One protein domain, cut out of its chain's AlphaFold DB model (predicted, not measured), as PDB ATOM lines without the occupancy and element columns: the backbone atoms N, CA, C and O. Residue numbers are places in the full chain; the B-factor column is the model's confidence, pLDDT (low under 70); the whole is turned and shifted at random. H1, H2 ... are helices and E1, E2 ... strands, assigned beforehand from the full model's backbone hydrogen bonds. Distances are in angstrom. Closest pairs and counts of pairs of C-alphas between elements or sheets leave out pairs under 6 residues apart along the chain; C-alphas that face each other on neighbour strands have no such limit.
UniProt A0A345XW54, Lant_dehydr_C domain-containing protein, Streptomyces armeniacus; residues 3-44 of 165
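AT A GLANCE: This is residues 3 to 44 of the 165 residues of the protein "Lant_dehydr_C domain-containing protein" of Streptomyces armeniacus (UniProt A0A345XW54). A small three-stranded antiparallel sheet has one helix, H1, over one face and its other face bare; after E3, residues 39 to 44 trail off as a tail. The 42 printed residues hold E1, E2, H1 and E3 along the chain, in sheet order E2 E1 E3. The class is mixed, only just compact, close to loose, with a radius of gyration of 10.8 A; the spans are 34 by 24 by 12 A.

IN THESE COORDINATES: E1, residues 3 to 6, begins at C-alpha 3 (28.899, -26.207, -30.142). E2 is residues 9 to 13, 12.9 A long. H1 is residues 18 to 28, 15.5 A. E3, residues 35 to 38, ends at C-alpha 38 (27.285, -22.225, -34.500).

HOW THE PARTS SIT: Hairpin E1 and E2 has N 4 and O 11 at 2.8 A. E1 and E3 are antiparallel, with N 5 and O 35 at 2.9 A. E2, H1 and E3 form a split strand-helix-strand unit, E1 between its strands, with a right-handed crossover. H1 is on the sheet, in two layers, over E2 and E1; its closest C-alphas to E2 are Leu 13 and His 20, 5.5 A. Every O i to N i+4 pair in H1 is within hydrogen-bond range.

THE WHOLE: The farthest C-alphas, of Arg 30 and Arg 43, are 33.9 A apart. The printed part has no cut, no link is long, and no printed residue is under 70 in pLDDT.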
ATOM      1  N   GLU A   3      28.767 -26.009 -31.582       94.19
ATOM      2  CA  GLU A   3      28.899 -26.207 -30.142       94.19
ATOM      3  C   GLU A   3      27.629 -26.878 -29.623       94.19
ATOM      4  O   GLU A   3      26.530 -26.362 -29.803       94.19
ATOM      5  N   LEU A   4      27.786 -28.055 -29.015       95.62
ATOM      6  CA  LEU A   4      26.740 -28.726 -28.251       95.62
ATOM      7  C   LEU A   4      26.744 -28.170 -26.834       95.62
ATOM      8  O   LEU A   4      27.771 -28.248 -26.156       95.62
ATOM      9  N   ARG A   5      25.609 -27.637 -26.390       93.81
ATOM     10  CA  ARG A   5      25.411 -27.165 -25.022       93.81
ATOM     11  C   ARG A   5      24.763 -28.267 -24.178       93.81
ATOM     12  O   ARG A   5      23.750 -28.837 -24.570       93.81
ATOM     13  N   ASP A   6      25.361 -28.550 -23.028       90.75
ATOM     14  CA  ASP A   6      24.875 -29.504 -22.028       90.75
ATOM     15  C   ASP A   6      24.999 -28.845 -20.649       90.75
ATOM     16  O   ASP A   6      26.088 -28.765 -20.084       90.75
ATOM     17  N   ASP A   7      23.884 -28.291 -20.167       87.06
ATOM     18  CA  ASP A   7      23.792 -27.498 -18.935       87.06
ATOM     19  C   ASP A   7      24.794 -26.318 -18.882       87.06
ATOM     20  O   ASP A   7      24.614 -25.311 -19.585       87.06
ATOM     21  N   ASP A   8      25.855 -26.437 -18.076       87.38
ATOM     22  CA  ASP A   8      26.922 -25.449 -17.888       87.38
ATOM     23  C   ASP A   8      28.131 -25.668 -18.815       87.38
ATOM     24  O   ASP A   8      29.097 -24.903 -18.773       87.38
ATOM     25  N   ARG A   9      28.089 -26.693 -19.675       88.12
ATOM     26  CA  ARG A   9      29.192 -27.069 -20.566       88.12
ATOM     27  C   ARG A   9      28.855 -26.842 -22.027       88.12
ATOM     28  O   ARG A   9      27.723 -27.013 -22.476       88.12
ATOM     29  N   THR A  10      29.890 -26.521 -22.791       90.50
ATOM     30  CA  THR A  10      29.850 -26.475 -24.252       90.50
ATOM     31  C   THR A  10      30.938 -27.377 -24.825       90.50
ATOM     32  O   THR A  10      32.063 -27.425 -24.325       90.50
ATOM     33  N   LEU A  11      30.599 -28.130 -25.871       92.69
ATOM     34  CA  LEU A  11      31.516 -29.030 -26.566       92.69
ATOM     35  C   LEU A  11      31.544 -28.706 -28.056       92.69
ATOM     36  O   LEU A  11      30.519 -28.781 -28.731       92.69
ATOM     37  N   ARG A  12      32.731 -28.405 -28.589       92.00
ATOM     38  CA  ARG A  12      32.922 -28.191 -30.028       92.00
ATOM     39  C   ARG A  12      32.844 -29.505 -30.793       92.00
ATOM     40  O   ARG A  12      33.545 -30.461 -30.472       92.00
ATOM     41  N   LEU A  13      32.017 -29.522 -31.830       94.31
ATOM     42  CA  LEU A  13      31.776 -30.658 -32.702       94.31
ATOM     43  C   LEU A  13      31.986 -30.267 -34.163       94.31
ATOM     44  O   LEU A  13      31.370 -29.339 -34.694       94.31
ATOM     45  N   ASP A  14      32.812 -31.053 -34.836       93.62
ATOM     46  CA  ASP A  14      32.881 -31.086 -36.292       93.62
ATOM     47  C   ASP A  14      32.106 -32.306 -36.785       93.62
ATOM     48  O   ASP A  14      32.589 -33.423 -36.657       93.62
ATOM     49  N   LEU A  15      30.905 -32.124 -37.340       92.75
ATOM     50  CA  LEU A  15      30.091 -33.251 -37.816       92.75
ATOM     51  C   LEU A  15      30.674 -33.949 -39.056       92.75
ATOM     52  O   LEU A  15      30.179 -35.014 -39.423       92.75
ATOM     53  N   SER A  16      31.713 -33.386 -39.686       94.00
ATOM     54  CA  SER A  16      32.483 -34.094 -40.712       94.00
ATOM     55  C   SER A  16      33.435 -35.142 -40.118       94.00
ATOM     56  O   SER A  16      33.807 -36.083 -40.817       94.00
ATOM     57  N   GLU A  17      33.765 -35.038 -38.825       96.44
ATOM     58  CA  GLU A  17      34.563 -36.009 -38.076       96.44
ATOM     59  C   GLU A  17      33.643 -37.098 -37.479       96.44
ATOM     60  O   GLU A  17      32.817 -36.807 -36.599       96.44
ATOM     61  N   PRO A  18      33.765 -38.374 -37.904       96.31
ATOM     62  CA  PRO A  18      32.884 -39.450 -37.446       96.31
ATOM     63  C   PRO A  18      32.838 -39.627 -35.925       96.31
ATOM     64  O   PRO A  18      31.797 -40.006 -35.378       96.31
ATOM     65  N   LEU A  19      33.940 -39.350 -35.218       96.38
ATOM     66  CA  LEU A  19      33.966 -39.418 -33.757       96.38
ATOM     67  C   LEU A  19      33.022 -38.388 -33.115       96.38
ATOM     68  O   LEU A  19      32.271 -38.728 -32.201       96.38
ATOM     69  N   HIS A  20      33.006 -37.152 -33.613       96.56
ATOM     70  CA  HIS A  20      32.141 -36.090 -33.100       96.56
ATOM     71  C   HIS A  20      30.662 -36.359 -33.402       96.56
ATOM     72  O   HIS A  20      29.809 -36.167 -32.533       96.56
ATOM     73  N   ALA A  21      30.349 -36.901 -34.584       95.69
ATOM     74  CA  ALA A  21      28.990 -37.334 -34.910       95.69
ATOM     75  C   ALA A  21      28.480 -38.425 -33.941       95.69
ATOM     76  O   ALA A  21      27.327 -38.390 -33.505       95.69
ATOM     77  N   ARG A  22      29.347 -39.366 -33.530       96.88
ATOM     78  CA  ARG A  22      29.014 -40.393 -32.522       96.88
ATOM     79  C   ARG A  22      28.781 -39.820 -31.124       96.88
ATOM     80  O   ARG A  22      27.976 -40.384 -30.380       96.88
ATOM     81  N   ILE A  23      29.460 -38.730 -30.765       95.44
ATOM     82  CA  ILE A  23      29.231 -38.023 -29.497       95.44
ATOM     83  C   ILE A  23      27.831 -37.408 -29.493       95.44
ATOM     84  O   ILE A  23      27.064 -37.681 -28.571       95.44
ATOM     85  N   LEU A  24      27.460 -36.678 -30.553       95.81
ATOM     86  CA  LEU A  24      26.111 -36.116 -30.693       95.81
ATOM     87  C   LEU A  24      25.038 -37.212 -30.665       95.81
ATOM     88  O   LEU A  24      24.030 -37.086 -29.973       95.81
ATOM     89  N   HIS A  25      25.275 -38.325 -31.361       95.50
ATOM     90  CA  HIS A  25      24.359 -39.462 -31.331       95.50
ATOM     91  C   HIS A  25      24.191 -40.025 -29.910       95.50
ATOM     92  O   HIS A  25      23.070 -40.210 -29.451       95.50
ATOM     93  N   SER A  26      25.291 -40.246 -29.185       95.94
ATOM     94  CA  SER A  26      25.262 -40.736 -27.796       95.94
ATOM     95  C   SER A  26      24.602 -39.756 -26.818       95.94
ATOM     96  O   SER A  26      24.089 -40.180 -25.783       95.94
ATOM     97  N   HIS A  27      24.639 -38.452 -27.108       94.88
ATOM     98  CA  HIS A  27      23.902 -37.430 -26.362       94.88
ATOM     99  C   HIS A  27      22.393 -37.589 -26.564       94.88
ATOM    100  O   HIS A  27      21.664 -37.767 -25.595       94.88
ATOM    101  N   LEU A  28      21.938 -37.664 -27.816       95.88
ATOM    102  CA  LEU A  28      20.519 -37.828 -28.169       95.88
ATOM    103  C   LEU A  28      19.904 -39.163 -27.713       95.88
ATOM    104  O   LEU A  28      18.690 -39.280 -27.610       95.88
ATOM    105  N   GLN A  29      20.716 -40.184 -27.422       97.00
ATOM    106  CA  GLN A  29      20.219 -41.416 -26.791       97.00
ATOM    107  C   GLN A  29      19.907 -41.245 -25.296       97.00
ATOM    108  O   GLN A  29      19.150 -42.029 -24.731       97.00
ATOM    109  N   ARG A  30      20.524 -40.259 -24.634       94.94
ATOM    110  CA  ARG A  30      20.389 -40.008 -23.189       94.94
ATOM    111  C   ARG A  30      19.465 -38.834 -22.875       94.94
ATOM    112  O   ARG A  30      18.869 -38.811 -21.803       94.94
ATOM    113  N   HIS A  31      19.353 -37.884 -23.797       93.12
ATOM    114  CA  HIS A  31      18.592 -36.649 -23.652       93.12
ATOM    115  C   HIS A  31      17.556 -36.549 -24.775       93.12
ATOM    116  O   HIS A  31      17.813 -36.984 -25.893       93.12
ATOM    117  N   ALA A  32      16.386 -35.977 -24.481       92.88
ATOM    118  CA  ALA A  32      15.303 -35.858 -25.460       92.88
ATOM    119  C   ALA A  32      15.648 -34.917 -26.632       92.88
ATOM    120  O   ALA A  32      15.075 -35.048 -27.711       92.88
ATOM    121  N   GLU A  33      16.583 -33.989 -26.420       94.38
ATOM    122  CA  GLU A  33      16.994 -32.980 -27.391       94.38
ATOM    123  C   GLU A  33      18.485 -32.625 -27.256       94.38
ATOM    124  O   GLU A  33      19.168 -33.050 -26.318       94.38
ATOM    125  N   ALA A  34      18.996 -31.872 -28.233       95.25
ATOM    126  CA  ALA A  34      20.363 -31.371 -28.269       95.25
ATOM    127  C   ALA A  34      20.370 -29.904 -28.712       95.25
ATOM    128  O   ALA A  34      19.984 -29.598 -29.842       95.25
ATOM    129  N   ASP A  35      20.871 -29.026 -27.846       95.69
ATOM    130  CA  ASP A  35      21.040 -27.607 -28.144       95.69
ATOM    131  C   ASP A  35      22.362 -27.388 -28.878       95.69
ATOM    132  O   ASP A  35      23.447 -27.553 -28.313       95.69
ATOM    133  N   LEU A  36      22.274 -27.033 -30.160       94.50
ATOM    134  CA  LEU A  36      23.425 -26.789 -31.025       94.50
ATOM    135  C   LEU A  36      23.462 -25.325 -31.461       94.50
ATOM    136  O   LEU A  36      22.507 -24.824 -32.054       94.50
ATOM    137  N   THR A  37      24.592 -24.663 -31.237       93.56
ATOM    138  CA  THR A  37      24.872 -23.314 -31.748       93.56
ATOM    139  C   THR A  37      26.046 -23.338 -32.718       93.56
ATOM    140  O   THR A  37      26.901 -24.223 -32.663       93.56
ATOM    141  N   GLU A  38      26.109 -22.379 -33.641       90.94
ATOM    142  CA  GLU A  38      27.285 -22.225 -34.500       90.94
ATOM    143  C   GLU A  38      28.501 -21.838 -33.649       90.94
ATOM    144  O   GLU A  38      28.432 -20.914 -32.839       90.94
ATOM    145  N   ALA A  39      29.607 -22.570 -33.805       88.00
ATOM    146  CA  ALA A  39      30.828 -22.276 -33.068       88.00
ATOM    147  C   ALA A  39      31.588 -21.132 -33.759       88.00
ATOM    148  O   ALA A  39      31.766 -21.201 -34.981       88.00
ATOM    149  N   PRO A  40      32.121 -20.142 -33.017       84.31
ATOM    150  CA  PRO A  40      32.915 -19.078 -33.620       84.31
ATOM    151  C   PRO A  40      34.142 -19.653 -34.335       84.31
ATOM    152  O   PRO A  40      34.850 -20.520 -33.794       84.31
ATOM    153  N   SER A  41      34.376 -19.167 -35.555       84.38
ATOM    154  CA  SER A  41      35.529 -19.526 -36.377       84.38
ATOM    155  C   SER A  41      36.800 -18.865 -35.849       84.38
ATOM    156  O   SER A  41      36.745 -17.907 -35.083       84.38
ATOM    157  N   GLU A  42      37.975 -19.325 -36.287       79.31
ATOM    158  CA  GLU A  42      39.254 -18.709 -35.893       79.31
ATOM    159  C   GLU A  42      39.332 -17.215 -36.240       79.31
ATOM    160  O   GLU A  42      39.979 -16.449 -35.531       79.31
ATOM    161  N   ARG A  43      38.631 -16.779 -37.296       80.88
ATOM    162  CA  ARG A  43      38.555 -15.363 -37.687       80.88
ATOM    163  C   ARG A  43      37.709 -14.531 -36.723       80.88
ATOM    164  O   ARG A  43      37.932 -13.329 -36.619       80.88
ATOM    165  N   ASP A  44      36.794 -15.172 -36.001       82.56
ATOM    166  CA  ASP A  44      35.903 -14.527 -35.035       82.56
ATOM    167  C   ASP A  44      36.556 -14.387 -33.649       82.56
ATOM    168  O   ASP A  44      36.073 -13.624 -32.815       82.56
TER     169      ASP A  44